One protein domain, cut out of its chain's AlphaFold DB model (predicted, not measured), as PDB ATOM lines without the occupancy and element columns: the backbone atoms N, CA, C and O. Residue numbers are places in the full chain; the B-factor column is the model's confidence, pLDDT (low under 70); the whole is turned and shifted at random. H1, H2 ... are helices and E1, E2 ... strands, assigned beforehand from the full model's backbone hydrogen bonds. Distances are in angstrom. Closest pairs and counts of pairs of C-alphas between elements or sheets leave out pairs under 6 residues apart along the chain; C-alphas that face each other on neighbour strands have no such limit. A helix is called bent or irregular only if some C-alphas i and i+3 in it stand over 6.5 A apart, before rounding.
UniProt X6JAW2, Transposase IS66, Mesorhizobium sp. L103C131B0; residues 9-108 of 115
ATOM      1  N   LEU A   9       8.575  39.494 159.126       81.44
ATOM      2  CA  LEU A   9       7.905  40.016 157.943       81.44
ATOM      3  C   LEU A   9       6.461  39.543 157.959       81.44
ATOM      4  O   LEU A   9       6.194  38.368 158.196       81.44
ATOM      5  N   VAL A  10       5.522  40.450 157.717       80.94
ATOM      6  CA  VAL A  10       4.098  40.129 157.791       80.94
ATOM      7  C   VAL A  10       3.445  40.373 156.445       80.94
ATOM      8  O   VAL A  10       3.660  41.407 155.817       80.94
ATOM      9  N   ALA A  11       2.627  39.415 156.016       82.31
ATOM     10  CA  ALA A  11       1.789  39.577 154.842       82.31
ATOM     11  C   ALA A  11       0.792  40.728 155.044       82.31
ATOM     12  O   ALA A  11       0.014  40.729 155.996       82.31
ATOM     13  N   SER A  12       0.784  41.672 154.105       75.56
ATOM     14  CA  SER A  12      -0.103  42.843 154.108       75.56
ATOM     15  C   SER A  12      -1.576  42.515 153.859       75.56
ATOM     16  O   SER A  12      -2.437  43.361 154.062       75.56
ATOM     17  N   HIS A  13      -1.872  41.301 153.393       78.19
ATOM     18  CA  HIS A  13      -3.224  40.854 153.095       78.19
ATOM     19  C   HIS A  13      -3.494  39.505 153.764       78.19
ATOM     20  O   HIS A  13      -2.585  38.672 153.863       78.19
ATOM     21  N   PRO A  14      -4.747  39.233 154.176       79.56
ATOM     22  CA  PRO A  14      -5.106  37.925 154.694       79.56
ATOM     23  C   PRO A  14      -4.864  36.827 153.657       79.56
ATOM     24  O   PRO A  14      -5.255  36.951 152.496       79.56
ATOM     25  N   VAL A  15      -4.272  35.718 154.094       85.00
ATOM     26  CA  VAL A  15      -3.918  34.592 153.220       85.00
ATOM     27  C   VAL A  15      -4.880  33.427 153.436       85.00
ATOM     28  O   VAL A  15      -5.429  33.235 154.523       85.00
ATOM     29  N   ASP A  16      -5.103  32.627 152.392       85.94
ATOM     30  CA  ASP A  16      -5.824  31.364 152.528       85.94
ATOM     31  C   ASP A  16      -5.000  30.362 153.353       85.94
ATOM     32  O   ASP A  16      -3.964  29.849 152.926       85.94
ATOM     33  N   PHE A  17      -5.496  30.049 154.547       85.69
ATOM     34  CA  PHE A  17      -4.847  29.145 155.492       85.69
ATOM     35  C   PHE A  17      -4.955  27.666 155.112       85.69
ATOM     36  O   PHE A  17      -4.390  26.821 155.808       85.69
ATOM     37  N   ARG A  18      -5.613  27.340 153.996       87.19
ATOM     38  CA  ARG A  18      -5.536  26.017 153.362       87.19
ATOM     39  C   ARG A  18      -4.183  25.777 152.688       87.19
ATOM     40  O   ARG A  18      -3.814  24.623 152.481       87.19
ATOM     41  N   LYS A  19      -3.415  26.836 152.387       88.81
ATOM     42  CA  LYS A  19      -2.053  26.711 151.849       88.81
ATOM     43  C   LYS A  19      -1.142  25.965 152.836       88.81
ATOM     44  O   LYS A  19      -1.130  26.246 154.044       88.81
ATOM     45  N   ARG A  20      -0.383  25.007 152.293       91.12
ATOM     46  CA  ARG A  20       0.723  24.302 152.965       91.12
ATOM     47  C   ARG A  20       1.925  25.243 153.164       91.12
ATOM     48  O   ARG A  20       1.952  26.280 152.502       91.12
ATOM     49  N   PRO A  21       2.903  24.906 154.033       89.00
ATOM     50  CA  PRO A  21       4.102  25.722 154.249       89.00
ATOM     51  C   PRO A  21       4.785  26.161 152.950       89.00
ATOM     52  O   PRO A  21       5.036  27.348 152.775       89.00
ATOM     53  N   ASP A  22       4.958  25.251 151.991       90.62
ATOM     54  CA  ASP A  22       5.585  25.564 150.698       90.62
ATOM     55  C   ASP A  22       4.791  26.606 149.905       90.62
ATOM     56  O   ASP A  22       5.353  27.523 149.315       90.62
ATOM     57  N   GLY A  23       3.459  26.521 149.953       92.00
ATOM     58  CA  GLY A  23       2.569  27.490 149.319       92.00
ATOM     59  C   GLY A  23       2.542  28.851 150.018       92.00
ATOM     60  O   GLY A  23       2.080  29.817 149.415       92.00
ATOM     61  N   LEU A  24       3.002  28.930 151.270       91.88
ATOM     62  CA  LEU A  24       3.224  30.186 151.985       91.88
ATOM     63  C   LEU A  24       4.606  30.757 151.648       91.88
ATOM     64  O   LEU A  24       4.702  31.936 151.339       91.88
ATOM     65  N   LEU A  25       5.658  29.933 151.605       90.69
ATOM     66  CA  LEU A  25       6.985  30.367 151.147       90.69
ATOM     67  C   LEU A  25       6.983  30.824 149.683       90.69
ATOM     68  O   LEU A  25       7.717  31.744 149.330       90.69
ATOM     69  N   ALA A  26       6.129  30.239 148.840       92.88
ATOM     70  CA  ALA A  26       5.911  30.712 147.477       92.88
ATOM     71  C   ALA A  26       5.467  32.185 147.441       92.88
ATOM     72  O   ALA A  26       5.973  32.941 146.626       92.88
ATOM     73  N   LEU A  27       4.630  32.632 148.388       91.12
ATOM     74  CA  LEU A  27       4.192  34.035 148.456       91.12
ATOM     75  C   LEU A  27       5.345  34.995 148.767       91.12
ATOM     76  O   LEU A  27       5.337  36.136 148.319       91.12
ATOM     77  N   VAL A  28       6.347  34.536 149.521       90.88
ATOM     78  CA  VAL A  28       7.568  35.313 149.780       90.88
ATOM     79  C   VAL A  28       8.369  35.493 148.493       90.88
ATOM     80  O   VAL A  28       8.847  36.591 148.210       90.88
ATOM     81  N   ARG A  29       8.480  34.421 147.701       90.00
ATOM     82  CA  ARG A  29       9.151  34.451 146.398       90.00
ATOM     83  C   ARG A  29       8.414  35.343 145.407       90.00
ATOM     84  O   ARG A  29       9.059  36.128 144.722       90.00
ATOM     85  N   ASP A  30       7.085  35.272 145.381       90.94
ATOM     86  CA  ASP A  30       6.239  36.138 144.551       90.94
ATOM     87  C   ASP A  30       6.417  37.618 144.932       90.94
ATOM     88  O   ASP A  30       6.404  38.497 144.074       90.94
ATOM     89  N   ALA A  31       6.674  37.900 146.214       86.25
ATOM     90  CA  ALA A  31       7.042  39.223 146.715       86.25
ATOM     91  C   ALA A  31       8.519  39.602 146.462       86.25
ATOM     92  O   ALA A  31       9.003  40.587 147.019       86.25
ATOM     93  N   SER A  32       9.244  38.844 145.631       88.19
ATOM     94  CA  SER A  32      10.661  39.057 145.292       88.19
ATOM     95  C   SER A  32      11.614  39.051 146.497       88.19
ATOM     96  O   SER A  32      12.658  39.700 146.473       88.19
ATOM     97  N   SER A  33      11.275  38.307 147.553       87.81
ATOM     98  CA  SER A  33      12.130  38.110 148.727       87.81
ATOM     99  C   SER A  33      12.622  36.663 148.807       87.81
ATOM    100  O   SER A  33      11.956  35.735 148.345       87.81
ATOM    101  N   ASP A  34      13.785  36.451 149.425       89.75
ATOM    102  CA  ASP A  34      14.320  35.109 149.666       89.75
ATOM    103  C   ASP A  34      13.646  34.454 150.894       89.75
ATOM    104  O   ASP A  34      13.848  34.929 152.016       89.75
ATOM    105  N   PRO A  35      12.872  33.360 150.737       88.00
ATOM    106  CA  PRO A  35      12.233  32.659 151.853       88.00
ATOM    107  C   PRO A  35      13.209  31.958 152.807       88.00
ATOM    108  O   PRO A  35      12.799  31.585 153.906       88.00
ATOM    109  N   PHE A  36      14.470  31.758 152.414       89.00
ATOM    110  CA  PHE A  36      15.454  30.998 153.192       89.00
ATOM    111  C   PHE A  36      16.434  31.876 153.979       89.00
ATOM    112  O   PHE A  36      17.325  31.362 154.650       89.00
ATOM    113  N   ASN A  37      16.216  33.191 153.986       85.94
ATOM    114  CA  ASN A  37      17.028  34.179 154.703       85.94
ATOM    115  C   ASN A  37      16.926  34.119 156.246       85.94
ATOM    116  O   ASN A  37      17.439  35.004 156.932       85.94
ATOM    117  N   GLY A  38      16.226  33.124 156.797       81.94
ATOM    118  CA  GLY A  38      16.015  32.953 158.234       81.94
ATOM    119  C   GLY A  38      14.992  33.909 158.858       81.94
ATOM    120  O   GLY A  38      14.844  33.906 160.078       81.94
ATOM    121  N   ALA A  39      14.281  34.723 158.068       85.81
ATOM    122  CA  ALA A  39      13.215  35.588 158.568       85.81
ATOM    123  C   ALA A  39      11.951  34.795 158.945       85.81
ATOM    124  O   ALA A  39      11.638  33.753 158.366       85.81
ATOM    125  N   LEU A  40      11.193  35.332 159.903       84.38
ATOM    126  CA  LEU A  40       9.874  34.832 160.281       84.38
ATOM    127  C   LEU A  40       8.810  35.478 159.392       84.38
ATOM    128  O   LEU A  40       8.592  36.686 159.475       84.38
ATOM    129  N   TYR A  41       8.113  34.676 158.591       86.75
ATOM    130  CA  TYR A  41       7.019  35.131 157.736       86.75
ATOM    131  C   TYR A  41       5.670  34.866 158.394       86.75
ATOM    132  O   TYR A  41       5.280  33.715 158.596       86.75
ATOM    133  N   VAL A  42       4.952  35.934 158.726       85.38
ATOM    134  CA  VAL A  42       3.695  35.917 159.474       85.38
ATOM    135  C   VAL A  42       2.524  36.131 158.522       85.38
ATOM    136  O   VAL A  42       2.459  37.112 157.786       85.38
ATOM    137  N   TYR A  43       1.562  35.224 158.584       85.50
ATOM    138  CA  TYR A  43       0.333  35.246 157.804       85.50
ATOM    139  C   TYR A  43      -0.852  35.264 158.754       85.50
ATOM    140  O   TYR A  43      -0.836  34.559 159.763       85.50
ATOM    141  N   ARG A  44      -1.903  36.011 158.413       80.88
ATOM    142  CA  ARG A  44      -3.169  36.068 159.159       80.88
ATOM    143  C   ARG A  44      -4.301  35.457 158.337       80.88
ATOM    144  O   ARG A  44      -4.365  35.646 157.121       80.88
ATOM    145  N   ALA A  45      -5.198  34.728 158.996       80.25
ATOM    146  CA  ALA A  45      -6.381  34.179 158.353       80.25
ATOM    147  C   ALA A  45      -7.387  35.293 158.058       80.25
ATOM    148  O   ALA A  45      -7.524  36.245 158.823       80.25
ATOM    149  N   LYS A  46      -8.187  35.129 157.001       78.75
ATOM    150  CA  LYS A  46      -9.257  36.080 156.647       78.75
ATOM    151  C   LYS A  46     -10.225  36.389 157.799       78.75
ATOM    152  O   LYS A  46     -10.747  37.494 157.870       78.75
ATOM    153  N   ARG A  47     -10.467  35.422 158.692       75.06
ATOM    154  CA  ARG A  47     -11.348  35.572 159.863       75.06
ATOM    155  C   ARG A  47     -10.659  36.171 161.089       75.06
ATOM    156  O   ARG A  47     -11.319  36.280 162.108       75.06
ATOM    157  N   ALA A  48      -9.377  36.530 161.002       70.38
ATOM    158  CA  ALA A  48      -8.555  37.022 162.110       70.38
ATOM    159  C   ALA A  48      -8.270  36.047 163.259       70.38
ATOM    160  O   ALA A  48      -7.442  36.362 164.101       70.38
ATOM    161  N   ASP A  49      -8.904  34.880 163.258       73.94
ATOM    162  CA  ASP A  49      -8.888  33.887 164.334       73.94
ATOM    163  C   ASP A  49      -7.579  33.091 164.437       73.94
ATOM    164  O   ASP A  49      -7.340  32.375 165.410       73.94
ATOM    165  N   ARG A  50      -6.745  33.142 163.393       76.94
ATOM    166  CA  ARG A  50      -5.558  32.298 163.251       76.94
ATOM    167  C   ARG A  50      -4.402  33.048 162.614       76.94
ATOM    168  O   ARG A  50      -4.590  33.844 161.689       76.94
ATOM    169  N   VAL A  51      -3.195  32.700 163.049       82.25
ATOM    170  CA  VAL A  51      -1.929  33.189 162.493       82.25
ATOM    171  C   VAL A  51      -1.028  32.001 162.174       82.25
ATOM    172  O   VAL A  51      -0.845  31.120 163.008       82.25
ATOM    173  N   LYS A  52      -0.458  31.966 160.969       86.44
ATOM    174  CA  LYS A  52       0.593  31.013 160.595       86.44
ATOM    175  C   LYS A  52       1.917  31.749 160.511       86.44
ATOM    176  O   LYS A  52       1.980  32.818 159.918       86.44
ATOM    177  N   ILE A  53       2.964  31.158 161.062       85.62
ATOM    178  CA  ILE A  53       4.326  31.674 160.987       85.62
ATOM    179  C   ILE A  53       5.168  30.612 160.305       85.62
ATOM    180  O   ILE A  53       5.175  29.465 160.751       85.62
ATOM    181  N   VAL A  54       5.848  30.976 159.225       89.38
ATOM    182  CA  VAL A  54       6.705  30.068 158.461       89.38
ATOM    183  C   VAL A  54       8.105  30.643 158.404       89.38
ATOM    184  O   VAL A  54       8.267  31.844 158.199       89.38
ATOM    185  N   TRP A  55       9.111  29.799 158.589       88.69
ATOM    186  CA  TRP A  55      10.509  30.188 158.431       88.69
ATOM    187  C   TRP A  55      11.367  28.985 158.062       88.69
ATOM    188  O   TRP A  55      10.945  27.840 158.207       88.69
ATOM    189  N   TRP A  56      12.575  29.260 157.590       87.56
ATOM    190  CA  TRP A  56      13.617  28.262 157.384       87.56
ATOM    191  C   TRP A  56      14.622  28.341 158.528       87.56
ATOM    192  O   TRP A  56      15.109  29.429 158.835       87.56
ATOM    193  N   ASP A  57      14.928  27.216 159.170       82.62
ATOM    194  CA  ASP A  57      15.853  27.182 160.310       82.62
ATOM    195  C   ASP A  57      17.298  26.804 159.943       82.62
ATOM    196  O   ASP A  57      18.137  26.645 160.827       82.62
ATOM    197  N   GLY A  58      17.594  26.667 158.648       84.88
ATOM    198  CA  GLY A  58      18.871  26.164 158.140       84.88
ATOM    199  C   GLY A  58      18.799  24.705 157.691       84.88
ATOM    200  O   GLY A  58      19.530  24.324 156.780       84.88
ATOM    201  N   SER A  59      17.897  23.913 158.276       86.56
ATOM    202  CA  SER A  59      17.745  22.481 157.998       86.56
ATOM    203  C   SER A  59      16.411  22.127 157.344       86.56
ATOM    204  O   SER A  59      16.333  21.173 156.567       86.56
ATOM    205  N   GLY A  60      15.362  22.892 157.644       88.25
ATOM    206  CA  GLY A  60      14.011  22.591 157.209       88.25
ATOM    207  C   GLY A  60      13.073  23.791 157.266       88.25
ATOM    208  O   GLY A  60      13.343  24.820 157.893       88.25
ATOM    209  N   VAL A  61      11.928  23.635 156.599       89.25
ATOM    210  CA  VAL A  61      10.809  24.571 156.715       89.25
ATOM    211  C   VAL A  61      10.083  24.288 158.021       89.25
ATOM    212  O   VAL A  61       9.538  23.204 158.229       89.25
ATOM    213  N   CYS A  62      10.033  25.286 158.887       87.88
ATOM    214  CA  CYS A  62       9.274  25.258 160.120       87.88
ATOM    215  C   CYS A  62       7.942  25.992 159.940       87.88
ATOM    216  O   CYS A  62       7.869  27.040 159.295       87.88
ATOM    217  N   LEU A  63       6.883  25.454 160.545       87.25
ATOM    218  CA  LEU A  63       5.562  26.072 160.598       87.25
ATOM    219  C   LEU A  63       5.090  26.124 162.047       87.25
ATOM    220  O   LEU A  63       5.117  25.120 162.757       87.25
ATOM    221  N   TYR A  64       4.558  27.273 162.442       83.12
ATOM    222  CA  TYR A  64       3.834  27.440 163.690       83.12
ATOM    223  C   TYR A  64       2.434  28.003 163.426       83.12
ATOM    224  O   TYR A  64       2.266  28.899 162.597       83.12
ATOM    225  N   LEU A  65       1.420  27.475 164.116       83.31
ATOM    226  CA  LEU A  65       0.027  27.915 164.016       83.31
ATOM    227  C   LEU A  65      -0.442  28.428 165.379       83.31
ATOM    228  O   LEU A  65      -0.546  27.664 166.335       83.31
ATOM    229  N   VAL A  66      -0.774  29.714 165.435       75.88
ATOM    230  CA  VAL A  66      -1.479  30.338 166.556       75.88
ATOM    231  C   VAL A  66      -2.967  30.340 166.239       75.88
ATOM    232  O   VAL A  66      -3.377  30.681 165.125       75.88
ATOM    233  N   ILE A  67      -3.770  30.002 167.236       72.50
ATOM    234  CA  ILE A  67      -5.227  30.107 167.197       72.50
ATOM    235  C   ILE A  67      -5.619  31.001 168.370       72.50
ATOM    236  O   ILE A  67      -5.057  30.861 169.456       72.50
ATOM    237  N   GLU A  68      -6.529  31.944 168.149       64.38
ATOM    238  CA  GLU A  68      -7.070  32.788 169.212       64.38
ATOM    239  C   GLU A  68      -7.639  31.906 170.344       64.38
ATOM    240  O   GLU A  68      -8.396  30.970 170.087       64.38
ATOM    241  N   GLY A  69      -7.201  32.145 171.586       61.56
ATOM    242  CA  GLY A  69      -7.521  31.308 172.752       61.56
ATOM    243  C   GLY A  69      -6.561  30.137 173.024       61.56
ATOM    244  O   GLY A  69      -6.719  29.460 174.036       61.56
ATOM    245  N   ASN A  70      -5.551  29.901 172.176       59.22
ATOM    246  CA  ASN A  70      -4.508  28.900 172.424       59.22
ATOM    247  C   ASN A  70      -3.245  29.546 173.017       59.22
ATOM    248  O   ASN A  70      -2.483  30.219 172.321       59.22
ATOM    249  N   ASP A  71      -3.001  29.296 174.302       52.94
ATOM    250  CA  ASP A  71      -1.952  29.950 175.092       52.94
ATOM    251  C   ASP A  71      -0.577  29.260 174.999       52.94
ATOM    252  O   ASP A  71       0.320  29.506 175.803       52.94
ATOM    253  N   MET A  72      -0.373  28.395 174.003       55.62
ATOM    254  CA  MET A  72       0.825  27.554 173.879       55.62
ATOM    255  C   MET A  72       1.963  28.197 173.062       55.62
ATOM    256  O   MET A  72       2.797  27.501 172.479       55.62
ATOM    257  N   ILE A  73       2.001  29.535 173.000       56.09
ATOM    258  CA  ILE A  73       3.054  30.297 172.311       56.09
ATOM    259  C   ILE A  73       4.270  30.446 173.238       56.09
ATOM    260  O   ILE A  73       4.108  31.026 174.319       56.09
ATOM    261  N   PRO A  74       5.484  30.015 172.831       54.41
ATOM    262  CA  PRO A  74       6.712  30.303 173.571       54.41
ATOM    263  C   PRO A  74       6.824  31.801 173.873       54.41
ATOM    264  O   PRO A  74       6.596  32.626 172.986       54.41
ATOM    265  N   ALA A  75       7.153  32.165 175.115       54.50
ATOM    266  CA  ALA A  75       7.070  33.546 175.606       54.50
ATOM    267  C   ALA A  75       7.774  34.565 174.690       54.50
ATOM    268  O   ALA A  75       7.218  35.625 174.427       54.50
ATOM    269  N   THR A  76       8.923  34.200 174.115       52.03
ATOM    270  CA  THR A  76       9.697  35.021 173.169       52.03
ATOM    271  C   THR A  76       8.945  35.329 171.873       52.03
ATOM    272  O   THR A  76       8.974  36.450 171.370       52.03
ATOM    273  N   VAL A  77       8.245  34.331 171.329       54.28
ATOM    274  CA  VAL A  77       7.412  34.474 170.129       54.28
ATOM    275  C   VAL A  77       6.211  35.353 170.477       54.28
ATOM    276  O   VAL A  77       5.904  36.295 169.757       54.28
ATOM    277  N   ARG A  78       5.592  35.131 171.640       58.41
ATOM    278  CA  ARG A  78       4.443  35.908 172.120       58.41
ATOM    279  C   ARG A  78       4.767  37.390 172.338       58.41
ATOM    280  O   ARG A  78       4.001  38.240 171.891       58.41
ATOM    281  N   SER A  79       5.884  37.704 172.993       53.97
ATOM    282  CA  SER A  79       6.298  39.081 173.286       53.97
ATOM    283  C   SER A  79       6.688  39.858 172.031       53.97
ATOM    284  O   SER A  79       6.427  41.054 171.958       53.97
ATOM    285  N   ALA A  80       7.268  39.187 171.031       56.69
ATOM    286  CA  ALA A  80       7.594  39.803 169.748       56.69
ATOM    287  C   ALA A  80       6.357  39.970 168.849       56.69
ATOM    288  O   ALA A  80       6.207  40.989 168.180       56.69
ATOM    289  N   LEU A  81       5.451  38.986 168.835       62.16
ATOM    290  CA  LEU A  81       4.319  38.972 167.909       62.16
ATOM    291  C   LEU A  81       3.091  39.716 168.405       62.16
ATOM    292  O   LEU A  81       2.420  40.305 167.574       62.16
ATOM    293  N   LEU A  82       2.759  39.725 169.698       62.28
ATOM    294  CA  LEU A  82       1.530  40.394 170.155       62.28
ATOM    295  C   LEU A  82       1.499  41.905 169.848       62.28
ATOM    296  O   LEU A  82       0.462  42.374 169.369       62.28
ATOM    297  N   PRO A  83       2.584  42.678 170.056       62.47
ATOM    298  CA  PRO A  83       2.619  44.088 169.672       62.47
ATOM    299  C   PRO A  83       2.506  44.273 168.156       62.47
ATOM    300  O   PRO A  83       1.705  45.089 167.703       62.47
ATOM    301  N   LEU A  84       3.233  43.461 167.375       59.72
ATOM    302  CA  LEU A  84       3.182  43.501 165.913       59.72
ATOM    303  C   LEU A  84       1.788  43.143 165.397       59.72
ATOM    304  O   LEU A  84       1.234  43.885 164.601       59.72
ATOM    305  N   LEU A  85       1.172  42.063 165.877       59.59
ATOM    306  CA  LEU A  85      -0.177  41.632 165.492       59.59
ATOM    307  C   LEU A  85      -1.234  42.688 165.832       59.59
ATOM    308  O   LEU A  85      -2.161  42.891 165.049       59.59
ATOM    309  N   ARG A  86      -1.080  43.407 166.953       59.72
ATOM    310  CA  ARG A  86      -1.924  44.566 167.280       59.72
ATOM    311  C   ARG A  86      -1.706  45.726 166.310       59.72
ATOM    312  O   ARG A  86      -2.686  46.259 165.795       59.72
ATOM    313  N   GLN A  87      -0.461  46.085 166.011       58.12
ATOM    314  CA  GLN A  87      -0.159  47.129 165.025       58.12
ATOM    315  C   GLN A  87      -0.678  46.767 163.628       58.12
ATOM    316  O   GLN A  87      -1.285  47.598 162.967       58.12
ATOM    317  N   LEU A  88      -0.534  45.510 163.215       53.16
ATOM    318  CA  LEU A  88      -1.055  44.985 161.954       53.16
ATOM    319  C   LEU A  88      -2.577  45.013 161.907       53.16
ATOM    320  O   LEU A  88      -3.135  45.377 160.885       53.16
ATOM    321  N   SER A  89      -3.261  44.700 163.010       54.72
ATOM    322  CA  SER A  89      -4.721  44.834 163.062       54.72
ATOM    323  C   SER A  89      -5.192  46.282 162.860       54.72
ATOM    324  O   SER A  89      -6.251  46.494 162.273       54.72
ATOM    325  N   GLY A  90      -4.387  47.264 163.287       54.44
ATOM    326  CA  GLY A  90      -4.608  48.687 163.018       54.44
ATOM    327  C   GLY A  90      -4.283  49.076 161.573       54.44
ATOM    328  O   GLY A  90      -5.102  49.709 160.911       54.44
ATOM    329  N   LEU A  91      -3.143  48.621 161.049       49.91
ATOM    330  CA  LEU A  91      -2.731  48.845 159.658       49.91
ATOM    331  C   LEU A  91      -3.688  48.186 158.653       49.91
ATOM    332  O   LEU A  91      -3.943  48.751 157.598       49.91
ATOM    333  N   ASP A  92      -4.287  47.041 158.983       50.72
ATOM    334  CA  ASP A  92      -5.305  46.378 158.161       50.72
ATOM    335  C   ASP A  92      -6.566  47.242 158.014       50.72
ATOM    336  O   ASP A  92      -7.213  47.219 156.965       50.72
ATOM    337  N   ALA A  93      -6.934  48.007 159.047       55.34
ATOM    338  CA  ALA A  93      -8.045  48.948 158.956       55.34
ATOM    339  C   ALA A  93      -7.698  50.109 158.013       55.34
ATOM    340  O   ALA A  93      -8.518  50.469 157.172       55.34
ATOM    341  N   GLU A  94      -6.475  50.635 158.093       50.94
ATOM    342  CA  GLU A  94      -5.990  51.728 157.240       50.94
ATOM    343  C   GLU A  94      -5.786  51.306 155.777       50.94
ATOM    344  O   GLU A  94      -6.196  52.024 154.861       50.94
ATOM    345  N   ILE A  95      -5.224  50.118 155.533       50.66
ATOM    346  CA  ILE A  95      -5.068  49.539 154.191       50.66
ATOM    347  C   ILE A  95      -6.447  49.260 153.592       50.66
ATOM    348  O   ILE A  95      -6.722  49.665 152.467       50.66
ATOM    349  N   ARG A  96      -7.372  48.667 154.357       53.59
ATOM    350  CA  ARG A  96      -8.741  48.408 153.885       53.59
ATOM    351  C   ARG A  96      -9.512  49.693 153.596       53.59
ATOM    352  O   ARG A  96     -10.259  49.740 152.619       53.59
ATOM    353  N   GLN A  97      -9.342  50.724 154.422       55.88
ATOM    354  CA  GLN A  97      -9.917  52.049 154.192       55.88
ATOM    355  C   GLN A  97      -9.365  52.658 152.895       55.88
ATOM    356  O   GLN A  97     -10.126  53.200 152.094       55.88
ATOM    357  N   SER A  98      -8.060  52.510 152.663       45.97
ATOM    358  CA  SER A  98      -7.378  52.992 151.461       45.97
ATOM    359  C   SER A  98      -7.821  52.238 150.206       45.97
ATOM    360  O   SER A  98      -8.167  52.873 149.216       45.97
ATOM    361  N   ASP A  99      -7.928  50.909 150.252       47.00
ATOM    362  CA  ASP A  99      -8.425  50.090 149.138       47.00
ATOM    363  C   ASP A  99      -9.876  50.426 148.788       47.00
ATOM    364  O   ASP A  99     -10.227  50.556 147.615       47.00
ATOM    365  N   GLN A 100     -10.735  50.612 149.796       59.12
ATOM    366  CA  GLN A 100     -12.113  51.054 149.573       59.12
ATOM    367  C   GLN A 100     -12.159  52.456 148.964       59.12
ATOM    368  O   GLN A 100     -12.953  52.692 148.054       59.12
ATOM    369  N   ALA A 101     -11.292  53.369 149.406       48.91
ATOM    370  CA  ALA A 101     -11.182  54.699 148.823       48.91
ATOM    371  C   ALA A 101     -10.693  54.643 147.365       48.91
ATOM    372  O   ALA A 101     -11.294  55.271 146.497       48.91
ATOM    373  N   ILE A 102      -9.670  53.840 147.063       46.00
ATOM    374  CA  ILE A 102      -9.136  53.632 145.709       46.00
ATOM    375  C   ILE A 102     -10.206  53.030 144.791       46.00
ATOM    376  O   ILE A 102     -10.427  53.529 143.685       46.00
ATOM    377  N   LEU A 103     -10.932  52.009 145.254       60.44
ATOM    378  CA  LEU A 103     -12.022  51.379 144.506       60.44
ATOM    379  C   LEU A 103     -13.215  52.322 144.314       60.44
ATOM    380  O   LEU A 103     -13.824  52.330 143.244       60.44
ATOM    381  N   ALA A 104     -13.553  53.138 145.314       60.62
ATOM    382  CA  ALA A 104     -14.598  54.151 145.203       60.62
ATOM    383  C   ALA A 104     -14.211  55.257 144.209       60.62
ATOM    384  O   ALA A 104     -15.039  55.679 143.403       60.62
ATOM    385  N   LEU A 105     -12.946  55.686 144.208       53.75
ATOM    386  CA  LEU A 105     -12.407  56.647 143.244       53.75
ATOM    387  C   LEU A 105     -12.357  56.074 141.821       53.75
ATOM    388  O   LEU A 105     -12.699  56.782 140.872       53.75
ATOM    389  N   ALA A 106     -12.005  54.794 141.672       56.44
ATOM    390  CA  ALA A 106     -12.063  54.077 140.399       56.44
ATOM    391  C   ALA A 106     -13.500  53.991 139.858       56.44
ATOM    392  O   ALA A 106     -13.737  54.309 138.695       56.44
ATOM    393  N   LYS A 107     -14.479  53.656 140.710       68.44
ATOM    394  CA  LYS A 107     -15.907  53.630 140.341       68.44
ATOM    395  C   LYS A 107     -16.470  55.011 140.007       68.44
ATOM    396  O   LYS A 107     -17.366  55.113 139.178       68.44
ATOM    397  N   ALA A 108     -15.945  56.067 140.624       70.69
ATOM    398  CA  ALA A 108     -16.356  57.442 140.359       70.69
ATOM    399  C   ALA A 108     -15.742  58.040 139.076       70.69
ATOM    400  O   ALA A 108     -15.975  59.213 138.795       70.69
TER     401      ALA A 108
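Overview. This is residues 9 to 108 of the 115 residues of the protein "Transposase IS66" of Mesorhizobium sp. L103C131B0 (UniProt X6JAW2). A small sheet of three antiparallel strands, E1, E2 and E3, has the short helix H1 across one face, while the long helix H2 passes near the E1 edge, grazes the sheet with residues 78 to 89 and runs on well beyond it. The far end of H2 and the last printed residue, residues 97 to 108, stick out as an arm from a body spanning 31 by 30 by 22 A. The printed part has 100 residues with two named helices and three named strands, in the order H1, E1, E2, E3, H2 along the chain, and its class is mixed, helices and strands. The strand order across the sheet is E1, E2, E3. The whole is only just compact, close to loose, with a radius of gyration of the C-alphas of 14.9 A, and its elongated outline spans 52 by 31 by 22 A.

Arrangement. The sheet is a meander, each strand the antiparallel neighbour of the one before: E1, residues 40 to 44, E2, residues 50 to 56, and E3, residues 61 to 67. E1 and E3 are its edge strands and E2 is the inner one. E1 and E2 form a hairpin with a tight link, their directions 158 degrees apart; N 43 and O 52 are 2.8 A apart and N 54 and O 41 2.9 A, both within hydrogen-bond range. E2 and E3 form a second hairpin with a tight link, their directions 164 degrees apart; N 53 and O 64 are 2.8 A apart, as are N 66 and O 51, both within hydrogen-bond range. Residues 9 to 10 make a short parallel pairing with residues 41 to 42 of E1. H1, residues 21 to 30, is on the sheet at a height of 8.6 A over it, in two layers, a helix on one face of a sheet. H1 lies over E2, and E1, on which 2 of its C-alphas fall, is only just not under it. On the local plane H1 and E2 stand at 75 degrees, and H1 runs across the strands. The closest C-alphas of H1 and E2 are those of Pro 21 and Val 54, 6.6 A apart; those of H1 and E3 are Pro 21 and Leu 63, 6.5 A apart. H2, residues 75 to 107, only grazes the sheet, with its residues 78 to 89. E1 and H2 are near each other, with 6 pairs of C-alphas within 10 A. H1 and H2 are apart. O i to N i+4 pairs are within hydrogen-bond range in 4 of 6 cases in H1 and 26 of 29 in H2.

Along the chain. E2 measures 20.5 A from its first to its last C-alpha, E3 19.9 A and E1 13.1 A; E1 begins at C-alpha 40, at (9.874, 34.832, 160.281). H1 measures 14.4 A, from C-alpha 21 at (4.102, 25.722, 154.249). H2 measures 46.6 A and its last C-alpha, 107, is at (-15.907, 53.630, 140.341). H2 has a kink of 28 degrees near residue 82, and it is only just irregular: C-alphas 80 and 83 are 6.6 A apart.

Size, cuts and confidence. The two C-alphas farthest apart are those of Ser 59 and Ala 108, at 51.9 A. The printed part has no cut. The links from H1 to E1 and from E3 to H2 are short, and no link between named elements is long. Residues 9 to 20 hold no named element. Mean pLDDT of the printed part is 73.2; residues 68 to 107 are under 70, and the mean for H2 is 55.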